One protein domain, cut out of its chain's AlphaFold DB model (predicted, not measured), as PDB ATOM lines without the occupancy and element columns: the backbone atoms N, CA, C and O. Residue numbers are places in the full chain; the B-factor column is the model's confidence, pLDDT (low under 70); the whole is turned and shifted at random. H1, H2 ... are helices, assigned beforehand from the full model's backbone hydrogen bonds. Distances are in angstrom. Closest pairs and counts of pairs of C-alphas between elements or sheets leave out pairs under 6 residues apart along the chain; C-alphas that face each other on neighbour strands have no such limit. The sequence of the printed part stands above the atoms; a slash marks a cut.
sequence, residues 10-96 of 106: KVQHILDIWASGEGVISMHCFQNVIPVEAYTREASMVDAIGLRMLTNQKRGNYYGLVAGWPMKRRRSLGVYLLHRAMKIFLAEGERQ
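Overview. This is residues 10 to 96 of the 106 residues of an uncharacterized protein of Paroedura picta (UniProt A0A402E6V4). Two helices, H2 and the longer H4, cross nearly at right angles and make the core, with the short helix H3 near both of them. H1 is set off from this core at the far end of a long link, and residues 16 to 21, of which 16 to 19 belong to H1, stick out. The printed part has 87 residues with four named helices, in the order H1, H2, H3, H4 along the chain, and no named strand; its class is all helix. It is only just compact, close to loose, with a radius of gyration of the C-alphas of 14.0 A, and the C-alphas span 42 by 30 by 21 A along their three main axes.

Arrangement. The longest helix is H4, residues 71 to 92. It touches H2, residues 35 to 49, with its residues 74 to 82 alone. The closest C-alphas of the two are those of Met 45 and Gly 78, 3.9 A apart, and the lines of the helices are about perpendicular, at 82 degrees. H3, residues 64 to 68, is close to H2 but not clearly touching it; their closest C-alphas are those of Thr 40 and Val 66, 7.4 A apart. H3 is also close to H4 but not clearly touching it, with the C-alphas of Val 66 and Arg 74 closest at 7.1 A. H1, residues 10 to 19, is apart from H2, H3 and H4. In H1, H2 and H4 every O i to N i+4 pair is within hydrogen-bond range; in H3 0 of 1 such pairs is, while 2 of 2 O i to N i+3 pairs are.

Along the chain. H4 is 31.3 A long from first to last C-alpha, beginning at C-alpha 71 at (-11.731, 44.709, 45.627) and ending at C-alpha 92 at (6.916, 23.112, 32.825). H2 measures 21.3 A from Pro 35 to Ile 49. H3 runs from Gly 64 to Gly 68, 7.7 A. H1 measures 14.4 A and begins at C-alpha 10 at (-5.145, 22.387, 57.817).

Size, cuts and confidence. The two C-alphas farthest apart are those of Ala 19 and Gly 68, 42.2 A. The C-alphas of Lys 10 and Gln 96, the first and last printed, are 16.9 A apart. The printed part has no cut. The links from H1 to H2, 15 residues, and from H2 to H3, 14 residues, are long; the link from H3 to H4, 2 residues, is tight. The mean pLDDT of the printed part is 90.0, and residues 51 to 58, in the link from H2 to H3, are under 70.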
ATOM      1  N   LYS A  10      -6.085  22.050  58.896       85.38
ATOM      2  CA  LYS A  10      -5.145  22.387  57.817       85.38
ATOM      3  C   LYS A  10      -4.055  21.328  57.644       85.38
ATOM      4  O   LYS A  10      -3.752  20.947  56.521       85.38
ATOM      5  N   VAL A  11      -3.440  20.897  58.745       89.06
ATOM      6  CA  VAL A  11      -2.375  19.889  58.710       89.06
ATOM      7  C   VAL A  11      -2.962  18.534  58.337       89.06
ATOM      8  O   VAL A  11      -2.376  17.860  57.500       89.06
ATOM      9  N   GLN A  12      -4.138  18.179  58.862       90.62
ATOM     10  CA  GLN A  12      -4.820  16.944  58.477       90.62
ATOM     11  C   GLN A  12      -5.086  16.898  56.967       90.62
ATOM     12  O   GLN A  12      -4.718  15.927  56.324       90.62
ATOM     13  N   HIS A  13      -5.587  17.987  56.377       89.38
ATOM     14  CA  HIS A  13      -5.809  18.051  54.932       89.38
ATOM     15  C   HIS A  13      -4.520  17.863  54.108       89.38
ATOM     16  O   HIS A  13      -4.532  17.197  53.078       89.38
ATOM     17  N   ILE A  14      -3.392  18.414  54.569       91.06
ATOM     18  CA  ILE A  14      -2.083  18.198  53.931       91.06
ATOM     19  C   ILE A  14      -1.661  16.725  54.036       91.06
ATOM     20  O   ILE A  14      -1.179  16.160  53.056       91.06
ATOM     21  N   LEU A  15      -1.854  16.100  55.203       92.81
ATOM     22  CA  LEU A  15      -1.566  14.678  55.405       92.81
ATOM     23  C   LEU A  15      -2.438  13.793  54.506       92.81
ATOM     24  O   LEU A  15      -1.926  12.821  53.961       92.81
ATOM     25  N   ASP A  16      -3.710  14.147  54.309       93.56
ATOM     26  CA  ASP A  16      -4.633  13.413  53.437       93.56
ATOM     27  C   ASP A  16      -4.190  13.478  51.964       93.56
ATOM     28  O   ASP A  16      -4.193  12.456  51.279       93.56
ATOM     29  N   ILE A  17      -3.732  14.648  51.490       93.81
ATOM     30  CA  ILE A  17      -3.140  14.811  50.146       93.81
ATOM     31  C   ILE A  17      -1.903  13.915  49.989       93.81
ATOM     32  O   ILE A  17      -1.740  13.238  48.978       93.81
ATOM     33  N   TRP A  18      -1.028  13.879  50.996       95.44
ATOM     34  CA  TRP A  18       0.151  13.012  50.951       95.44
ATOM     35  C   TRP A  18      -0.203  11.526  50.998       95.44
ATOM     36  O   TRP A  18       0.435  10.720  50.320       95.44
ATOM     37  N   ALA A  19      -1.222  11.151  51.772       95.56
ATOM     38  CA  ALA A  19      -1.696   9.775  51.863       95.56
ATOM     39  C   ALA A  19      -2.308   9.273  50.544       95.56
ATOM     40  O   ALA A  19      -2.248   8.075  50.276       95.56
ATOM     41  N   SER A  20      -2.834  10.165  49.694       96.06
ATOM     42  CA  SER A  20      -3.311   9.811  48.351       96.06
ATOM     43  C   SER A  20      -2.194   9.662  47.309       96.06
ATOM     44  O   SER A  20      -2.492   9.446  46.139       96.06
ATOM     45  N   GLY A  21      -0.921   9.785  47.705       94.12
ATOM     46  CA  GLY A  21       0.235   9.711  46.801       94.12
ATOM     47  C   GLY A  21       0.555  11.020  46.072       94.12
ATOM     48  O   GLY A  21       1.506  11.066  45.292       94.12
ATOM     49  N   GLU A  22      -0.187  12.089  46.362       94.88
ATOM     50  CA  GLU A  22      -0.008  13.409  45.760       94.88
ATOM     51  C   GLU A  22       0.793  14.338  46.685       94.88
ATOM     52  O   GLU A  22       1.112  14.017  47.831       94.88
ATOM     53  N   GLY A  23       1.162  15.519  46.193       93.56
ATOM     54  CA  GLY A  23       1.794  16.562  46.995       93.56
ATOM     55  C   GLY A  23       1.099  17.912  46.873       93.56
ATOM     56  O   GLY A  23       0.354  18.190  45.936       93.56
ATOM     57  N   VAL A  24       1.365  18.788  47.840       92.38
ATOM     58  CA  VAL A  24       0.796  20.140  47.868       92.38
ATOM     59  C   VAL A  24       1.466  20.982  46.786       92.38
ATOM     60  O   VAL A  24       2.688  21.132  46.793       92.38
ATOM     61  N   ILE A  25       0.690  21.567  45.874       90.56
ATOM     62  CA  ILE A  25       1.237  22.387  44.786       90.56
ATOM     63  C   ILE A  25       1.913  23.643  45.353       90.56
ATOM     64  O   ILE A  25       1.300  24.452  46.055       90.56
ATOM     65  N   SER A  26       3.189  23.831  45.015       89.94
ATOM     66  CA  SER A  26       3.944  25.037  45.337       89.94
ATOM     67  C   SER A  26       3.675  26.130  44.306       89.94
ATOM     68  O   SER A  26       4.023  26.000  43.136       89.94
ATOM     69  N   MET A  27       3.139  27.268  44.754       88.06
ATOM     70  CA  MET A  27       2.878  28.435  43.898       88.06
ATOM     71  C   MET A  27       4.134  29.265  43.569       88.06
ATOM     72  O   MET A  27       4.024  30.373  43.038       88.06
ATOM     73  N   HIS A  28       5.336  28.753  43.852       88.38
ATOM     74  CA  HIS A  28       6.609  29.409  43.545       88.38
ATOM     75  C   HIS A  28       6.980  29.268  42.052       88.38
ATOM     76  O   HIS A  28       7.996  28.678  41.690       88.38
ATOM     77  N   CYS A  29       6.125  29.806  41.180       90.00
ATOM     78  CA  CYS A  29       6.275  29.803  39.719       90.00
ATOM     79  C   CYS A  29       6.602  31.192  39.141       90.00
ATOM     80  O   CYS A  29       6.880  31.337  37.954       90.00
ATOM     81  N   PHE A  30       6.587  32.236  39.975       90.00
ATOM     82  CA  PHE A  30       6.932  33.594  39.571       90.00
ATOM     83  C   PHE A  30       8.347  33.947  40.036       90.00
ATOM     84  O   PHE A  30       8.604  33.992  41.235       90.00
ATOM     85  N   GLN A  31       9.243  34.237  39.093       87.00
ATOM     86  CA  GLN A  31      10.639  34.594  39.373       87.00
ATOM     87  C   GLN A  31      10.831  36.110  39.527       87.00
ATOM     88  O   GLN A  31      10.007  36.895  39.053       87.00
ATOM     89  N   ASN A  32      11.945  36.508  40.156       88.12
ATOM     90  CA  ASN A  32      12.387  37.904  40.302       88.12
ATOM     91  C   ASN A  32      11.342  38.828  40.955       88.12
ATOM     92  O   ASN A  32      11.123  39.954  40.513       88.12
ATOM     93  N   VAL A  33      10.668  38.333  41.997       87.06
ATOM     94  CA  VAL A  33       9.599  39.051  42.704       87.06
ATOM     95  C   VAL A  33      10.121  39.566  44.040       87.06
ATOM     96  O   VAL A  33      10.612  38.789  44.857       87.06
ATOM     97  N   ILE A  34       9.984  40.868  44.293       90.75
ATOM     98  CA  ILE A  34      10.300  41.442  45.609       90.75
ATOM     99  C   ILE A  34       9.251  41.022  46.659       90.75
ATOM    100  O   ILE A  34       8.093  40.786  46.301       90.75
ATOM    101  N   PRO A  35       9.579  40.985  47.966       88.38
ATOM    102  CA  PRO A  35       8.668  40.461  48.990       88.38
ATOM    103  C   PRO A  35       7.267  41.094  48.982       88.38
ATOM    104  O   PRO A  35       6.261  40.393  49.035       88.38
ATOM    105  N   VAL A  36       7.179  42.420  48.843       91.31
ATOM    106  CA  VAL A  36       5.895  43.147  48.829       91.31
ATOM    107  C   VAL A  36       5.012  42.787  47.632       91.31
ATOM    108  O   VAL A  36       3.784  42.756  47.747       91.31
ATOM    109  N   GLU A  37       5.618  42.469  46.487       91.75
ATOM    110  CA  GLU A  37       4.888  41.977  45.324       91.75
ATOM    111  C   GLU A  37       4.410  40.547  45.542       91.75
ATOM    112  O   GLU A  37       3.272  40.241  45.197       91.75
ATOM    113  N   ALA A  38       5.243  39.687  46.135       91.88
ATOM    114  CA  ALA A  38       4.870  38.307  46.428       91.88
ATOM    115  C   ALA A  38       3.643  38.262  47.350       91.88
ATOM    116  O   ALA A  38       2.655  37.609  47.011       91.88
ATOM    117  N   TYR A  39       3.641  39.054  48.428       92.06
ATOM    118  CA  TYR A  39       2.487  39.160  49.326       92.06
ATOM    119  C   TYR A  39       1.241  39.721  48.632       92.06
ATOM    120  O   TYR A  39       0.137  39.219  48.833       92.06
ATOM    121  N   THR A  40       1.408  40.730  47.773       94.75
ATOM    122  CA  THR A  40       0.289  41.319  47.022       94.75
ATOM    123  C   THR A  40      -0.321  40.310  46.044       94.75
ATOM    124  O   THR A  40      -1.546  40.216  45.924       94.75
ATOM    125  N   ARG A  41       0.519  39.526  45.355       94.06
ATOM    126  CA  ARG A  41       0.082  38.452  44.452       94.06
ATOM    127  C   ARG A  41      -0.652  37.368  45.230       94.06
ATOM    128  O   ARG A  41      -1.762  37.017  44.841       94.06
ATOM    129  N   GLU A  42      -0.088  36.904  46.343       91.94
ATOM    130  CA  GLU A  42      -0.736  35.941  47.236       91.94
ATOM    131  C   GLU A  42      -2.119  36.442  47.672       91.94
ATOM    132  O   GLU A  42      -3.112  35.755  47.442       91.94
ATOM    133  N   ALA A  43      -2.212  37.667  48.197       93.31
ATOM    134  CA  ALA A  43      -3.474  38.265  48.628       93.31
ATOM    135  C   ALA A  43      -4.524  38.277  47.508       93.31
ATOM    136  O   ALA A  43      -5.666  37.868  47.722       93.31
ATOM    137  N   SER A  44      -4.121  38.681  46.300       94.56
ATOM    138  CA  SER A  44      -5.017  38.724  45.142       94.56
ATOM    139  C   SER A  44      -5.518  37.341  44.720       94.56
ATOM    140  O   SER A  44      -6.712  37.182  44.469       94.56
ATOM    141  N   MET A  45      -4.641  36.330  44.688       93.50
ATOM    142  CA  MET A  45      -5.011  34.953  44.346       93.50
ATOM    143  C   MET A  45      -5.931  34.345  45.412       93.50
ATOM    144  O   MET A  45      -6.944  33.739  45.070       93.50
ATOM    145  N   VAL A  46      -5.639  34.579  46.697       90.81
ATOM    146  CA  VAL A  46      -6.480  34.147  47.825       90.81
ATOM    147  C   VAL A  46      -7.881  34.754  47.730       90.81
ATOM    148  O   VAL A  46      -8.876  34.042  47.862       90.81
ATOM    149  N   ASP A  47      -7.985  36.057  47.457       91.12
ATOM    150  CA  ASP A  47      -9.279  36.732  47.315       91.12
ATOM    151  C   ASP A  47     -10.055  36.302  46.059       91.12
ATOM    152  O   ASP A  47     -11.283  36.442  46.039       91.12
ATOM    153  N   ALA A  48      -9.366  35.818  45.020       92.12
ATOM    154  CA  ALA A  48      -9.973  35.310  43.791       92.12
ATOM    155  C   ALA A  48     -10.547  33.894  43.954       92.12
ATOM    156  O   ALA A  48     -11.673  33.658  43.528       92.12
ATOM    157  N   ILE A  49      -9.810  32.979  44.598       87.81
ATOM    158  CA  ILE A  49     -10.296  31.621  44.913       87.81
ATOM    159  C   ILE A  49     -11.382  31.683  45.998       87.81
ATOM    160  O   ILE A  49     -12.365  30.943  45.970       87.81
ATOM    161  N   GLY A  50     -11.214  32.598  46.952       79.62
ATOM    162  CA  GLY A  50     -12.086  32.751  48.102       79.62
ATOM    163  C   GLY A  50     -11.611  31.940  49.307       79.62
ATOM    164  O   GLY A  50     -11.113  30.820  49.208       79.62
ATOM    165  N   LEU A  51     -11.824  32.516  50.491       66.44
ATOM    166  CA  LEU A  51     -11.339  31.977  51.765       66.44
ATOM    167  C   LEU A  51     -11.975  30.639  52.157       66.44
ATOM    168  O   LEU A  51     -11.416  29.929  52.974       66.44
ATOM    169  N   ARG A  52     -13.126  30.267  51.582       64.69
ATOM    170  CA  ARG A  52     -13.765  28.980  51.899       64.69
ATOM    171  C   ARG A  52     -12.959  27.786  51.381       64.69
ATOM    172  O   ARG A  52     -13.040  26.710  51.956       64.69
ATOM    173  N   MET A  53     -12.195  27.983  50.309       59.62
ATOM    174  CA  MET A  53     -11.394  26.934  49.669       59.62
ATOM    175  C   MET A  53      -9.956  26.892  50.186       59.62
ATOM    176  O   MET A  53      -9.177  26.032  49.793       59.62
ATOM    177  N   LEU A  54      -9.584  27.847  51.037       64.94
ATOM    178  CA  LEU A  54      -8.239  27.992  51.551       64.94
ATOM    179  C   LEU A  54      -8.333  27.891  53.062       64.94
ATOM    180  O   LEU A  54      -8.924  28.743  53.710       64.94
ATOM    181  N   THR A  55      -7.675  26.903  53.658       64.62
ATOM    182  CA  THR A  55      -7.545  26.770  55.121       64.62
ATOM    183  C   THR A  55      -6.756  27.932  55.762       64.62
ATOM    184  O   THR A  55      -6.264  27.821  56.885       64.62
ATOM    185  N   ASN A  56      -6.526  29.025  55.028       62.69
ATOM    186  CA  ASN A  56      -5.831  30.209  55.490       62.69
ATOM    187  C   ASN A  56      -6.729  30.978  56.455       62.69
ATOM    188  O   ASN A  56      -7.731  31.574  56.076       62.69
ATOM    189  N   GLN A  57      -6.308  31.008  57.713       63.19
ATOM    190  CA  GLN A  57      -6.980  31.764  58.769       63.19
ATOM    191  C   GLN A  57      -6.754  33.280  58.662       63.19
ATOM    192  O   GLN A  57      -7.399  34.054  59.367       63.19
ATOM    193  N   LYS A  58      -5.853  33.721  57.776       69.69
ATOM    194  CA  LYS A  58      -5.489  35.126  57.585       69.69
ATOM    195  C   LYS A  58      -5.622  35.515  56.115       69.69
ATOM    196  O   LYS A  58      -5.167  34.793  55.230       69.69
ATOM    197  N   ARG A  59      -6.233  36.677  55.866       75.56
ATOM    198  CA  ARG A  59      -6.227  37.318  54.544       75.56
ATOM    199  C   ARG A  59      -4.818  37.795  54.206       75.56
ATOM    200  O   ARG A  59      -4.094  38.249  55.091       75.56
ATOM    201  N   GLY A  60      -4.451  37.721  52.931       84.25
ATOM    202  CA  GLY A  60      -3.197  38.302  52.461       84.25
ATOM    203  C   GLY A  60      -3.206  39.829  52.571       84.25
ATOM    204  O   GLY A  60      -4.264  40.464  52.571       84.25
ATOM    205  N   ASN A  61      -2.015  40.415  52.650       90.44
ATOM    206  CA  ASN A  61      -1.836  41.860  52.711       90.44
ATOM    207  C   ASN A  61      -1.573  42.432  51.313       90.44
ATOM    208  O   ASN A  61      -0.791  41.879  50.541       90.44
ATOM    209  N   TYR A  62      -2.190  43.574  51.016       93.06
ATOM    210  CA  TYR A  62      -1.928  44.334  49.797       93.06
ATOM    211  C   TYR A  62      -0.955  45.474  50.080       93.06
ATOM    212  O   TYR A  62      -1.118  46.189  51.067       93.06
ATOM    213  N   TYR A  63       0.004  45.677  49.179       92.94
ATOM    214  CA  TYR A  63       1.001  46.742  49.273       92.94
ATOM    215  C   TYR A  63       1.004  47.622  48.014       92.94
ATOM    216  O   TYR A  63       0.423  47.276  46.979       92.94
ATOM    217  N   GLY A  64       1.665  48.780  48.112       91.12
ATOM    218  CA  GLY A  64       1.842  49.720  47.005       91.12
ATOM    219  C   GLY A  64       0.519  50.178  46.386       91.12
ATOM    220  O   GLY A  64      -0.496  50.315  47.065       91.12
ATOM    221  N   LEU A  65       0.517  50.386  45.068       92.88
ATOM    222  CA  LEU A  65      -0.652  50.887  44.334       92.88
ATOM    223  C   LEU A  65      -1.873  49.959  44.434       92.88
ATOM    224  O   LEU A  65      -3.012  50.427  44.439       92.88
ATOM    225  N   VAL A  66      -1.651  48.644  44.538       94.56
ATOM    226  CA  VAL A  66      -2.730  47.646  44.590       94.56
ATOM    227  C   VAL A  66      -3.527  47.757  45.895       94.56
ATOM    228  O   VAL A  66      -4.730  47.485  45.902       94.56
ATOM    229  N   ALA A  67      -2.908  48.243  46.978       94.12
ATOM    230  CA  ALA A  67      -3.583  48.502  48.251       94.12
ATOM    231  C   ALA A  67      -4.686  49.571  48.152       94.12
ATOM    232  O   ALA A  67      -5.614  49.554  48.959       94.12
ATOM    233  N   GLY A  68      -4.633  50.451  47.146       95.38
ATOM    234  CA  GLY A  68      -5.680  51.438  46.857       95.38
ATOM    235  C   GLY A  68      -6.754  50.952  45.878       95.38
ATOM    236  O   GLY A  68      -7.764  51.622  45.686       95.38
ATOM    237  N   TRP A  69      -6.578  49.794  45.233       97.38
ATOM    238  CA  TRP A  69      -7.522  49.335  44.208       97.38
ATOM    239  C   TRP A  69      -8.857  48.882  44.808       97.38
ATOM    240  O   TRP A  69      -8.861  48.305  45.892       97.38
ATOM    241  N   PRO A  70      -9.984  49.010  44.090       96.88
ATOM    242  CA  PRO A  70     -11.230  48.360  44.485       96.88
ATOM    243  C   PRO A  70     -11.088  46.832  44.531       96.88
ATOM    244  O   PRO A  70     -10.404  46.240  43.690       96.88
ATOM    245  N   MET A  71     -11.803  46.171  45.448       93.81
ATOM    246  CA  MET A  71     -11.731  44.709  45.627       93.81
ATOM    247  C   MET A  71     -12.008  43.917  44.345       93.81
ATOM    248  O   MET A  71     -11.336  42.922  44.086       93.81
ATOM    249  N   LYS A  72     -12.947  44.377  43.504       96.06
ATOM    250  CA  LYS A  72     -13.236  43.753  42.202       96.06
ATOM    251  C   LYS A  72     -11.973  43.645  41.341       96.06
ATOM    252  O   LYS A  72     -11.686  42.582  40.807       96.06
ATOM    253  N   ARG A  73     -11.185  44.723  41.268       97.31
ATOM    254  CA  ARG A  73      -9.951  44.775  40.475       97.31
ATOM    255  C   ARG A  73      -8.848  43.901  41.074       97.31
ATOM    256  O   ARG A  73      -8.138  43.236  40.328       97.31
ATOM    257  N   ARG A  74      -8.735  43.856  42.407       96.31
ATOM    258  CA  ARG A  74      -7.792  42.962  43.103       96.31
ATOM    259  C   ARG A  74      -8.084  41.490  42.802       96.31
ATOM    260  O   ARG A  74      -7.169  40.744  42.474       96.31
ATOM    261  N   ARG A  75      -9.360  41.093  42.810       94.44
ATOM    262  CA  ARG A  75      -9.776  39.733  42.430       94.44
ATOM    263  C   ARG A  75      -9.482  39.420  40.969       94.44
ATOM    264  O   ARG A  75      -8.978  38.345  40.682       94.44
ATOM    265  N   SER A  76      -9.742  40.355  40.051       97.00
ATOM    266  CA  SER A  76      -9.399  40.169  38.634       97.00
ATOM    267  C   SER A  76      -7.900  39.932  38.427       97.00
ATOM    268  O   SER A  76      -7.531  39.068  37.635       97.00
ATOM    269  N   LEU A  77      -7.039  40.637  39.172       96.62
ATOM    270  CA  LEU A  77      -5.599  40.362  39.181       96.62
ATOM    271  C   LEU A  77      -5.305  38.938  39.674       96.62
ATOM    272  O   LEU A  77      -4.541  38.223  39.035       96.62
ATOM    273  N   GLY A  78      -5.948  38.507  40.760       95.50
ATOM    274  CA  GLY A  78      -5.821  37.145  41.275       95.50
ATOM    275  C   GLY A  78      -6.202  36.074  40.255       95.50
ATOM    276  O   GLY A  78      -5.431  35.145  40.036       95.50
ATOM    277  N   VAL A  79      -7.341  36.230  39.571       96.56
ATOM    278  CA  VAL A  79      -7.782  35.313  38.502       96.56
ATOM    279  C   VAL A  79      -6.749  35.243  37.380       96.56
ATOM    280  O   VAL A  79      -6.380  34.153  36.945       96.56
ATOM    281  N   TYR A  80      -6.239  36.393  36.937       97.56
ATOM    282  CA  TYR A  80      -5.199  36.445  35.913       97.56
ATOM    283  C   TYR A  80      -3.923  35.706  36.345       97.56
ATOM    284  O   TYR A  80      -3.360  34.934  35.569       97.56
ATOM    285  N   LEU A  81      -3.479  35.910  37.588       96.38
ATOM    286  CA  LEU A  81      -2.291  35.252  38.130       96.38
ATOM    287  C   LEU A  81      -2.475  33.738  38.247       96.38
ATOM    288  O   LEU A  81      -1.565  33.000  37.885       96.38
ATOM    289  N   LEU A  82      -3.649  33.273  38.675       95.00
ATOM    290  CA  LEU A  82      -3.974  31.845  38.745       95.00
ATOM    291  C   LEU A  82      -3.984  31.203  37.361       95.00
ATOM    292  O   LEU A  82      -3.381  30.153  37.165       95.00
ATOM    293  N   HIS A  83      -4.600  31.864  36.382       96.44
ATOM    294  CA  HIS A  83      -4.577  31.399  34.999       96.44
ATOM    295  C   HIS A  83      -3.142  31.339  34.451       96.44
ATOM    296  O   HIS A  83      -2.765  30.383  33.774       96.44
ATOM    297  N   ARG A  84      -2.305  32.330  34.780       96.12
ATOM    298  CA  ARG A  84      -0.890  32.316  34.400       96.12
ATOM    299  C   ARG A  84      -0.122  31.180  35.078       96.12
ATOM    300  O   ARG A  84       0.649  30.516  34.395       96.12
ATOM    301  N   ALA A  85      -0.346  30.936  36.368       95.19
ATOM    302  CA  ALA A  85       0.268  29.829  37.097       95.19
ATOM    303  C   ALA A  85      -0.127  28.473  36.493       95.19
ATOM    304  O   ALA A  85       0.743  27.656  36.220       95.19
ATOM    305  N   MET A  86      -1.412  28.280  36.174       95.06
ATOM    306  CA  MET A  86      -1.899  27.088  35.472       95.06
ATOM    307  C   MET A  86      -1.156  26.867  34.151       95.06
ATOM    308  O   MET A  86      -0.688  25.765  33.889       95.06
ATOM    309  N   LYS A  87      -1.006  27.913  33.324       96.12
ATOM    310  CA  LYS A  87      -0.270  27.805  32.054       96.12
ATOM    311  C   LYS A  87       1.198  27.428  32.251       96.12
ATOM    312  O   LYS A  87       1.713  26.659  31.450       96.12
ATOM    313  N   ILE A  88       1.853  27.970  33.280       95.06
ATOM    314  CA  ILE A  88       3.240  27.622  33.613       95.06
ATOM    315  C   ILE A  88       3.318  26.142  33.987       95.06
ATOM    316  O   ILE A  88       4.104  25.413  33.401       95.06
ATOM    317  N   PHE A  89       2.447  25.670  34.879       95.06
ATOM    318  CA  PHE A  89       2.447  24.271  35.308       95.06
ATOM    319  C   PHE A  89       2.119  23.285  34.187       95.06
ATOM    320  O   PHE A  89       2.733  22.232  34.118       95.06
ATOM    321  N   LEU A  90       1.221  23.633  33.265       94.69
ATOM    322  CA  LEU A  90       0.958  22.790  32.094       94.69
ATOM    323  C   LEU A  90       2.159  22.699  31.139       94.69
ATOM    324  O   LEU A  90       2.280  21.712  30.420       94.69
ATOM    325  N   ALA A  91       3.014  23.722  31.096       96.19
ATOM    326  CA  ALA A  91       4.169  23.763  30.202       96.19
ATOM    327  C   ALA A  91       5.437  23.165  30.831       96.19
ATOM    328  O   ALA A  91       6.198  22.483  30.150       96.19
ATOM    329  N   GLU A  92       5.673  23.439  32.113       94.12
ATOM    330  CA  GLU A  92       6.916  23.112  32.825       94.12
ATOM    331  C   GLU A  92       6.755  21.928  33.797       94.12
ATOM    332  O   GLU A  92       7.750  21.394  34.284       94.12
ATOM    333  N   GLY A  93       5.515  21.505  34.066       93.00
ATOM    334  CA  GLY A  93       5.155  20.593  35.150       93.00
ATOM    335  C   GLY A  93       4.888  21.342  36.459       93.00
ATOM    336  O   GLY A  93       5.556  22.326  36.791       93.00
ATOM    337  N   GLU A  94       3.892  20.904  37.231       93.06
ATOM    338  CA  GLU A  94       3.660  21.452  38.563       93.06
ATOM    339  C   GLU A  94       4.691  20.941  39.570       93.06
ATOM    340  O   GLU A  94       5.113  19.784  39.564       93.06
ATOM    341  N   ARG A  95       5.072  21.810  40.509       90.94
ATOM    342  CA  ARG A  95       5.933  21.417  41.619       90.94
ATOM    343  C   ARG A  95       5.088  20.998  42.810       90.94
ATOM    344  O   ARG A  95       4.482  21.845  43.466       90.94
ATOM    345  N   GLN A  96       5.118  19.713  43.134       94.00
ATOM    346  CA  GLN A  96       4.466  19.166  44.318       94.00
ATOM    347  C   GLN A  96       5.433  19.117  45.511       94.00
ATOM    348  O   GLN A  96       6.577  18.695  45.365       94.00
TER     349      GLN A  96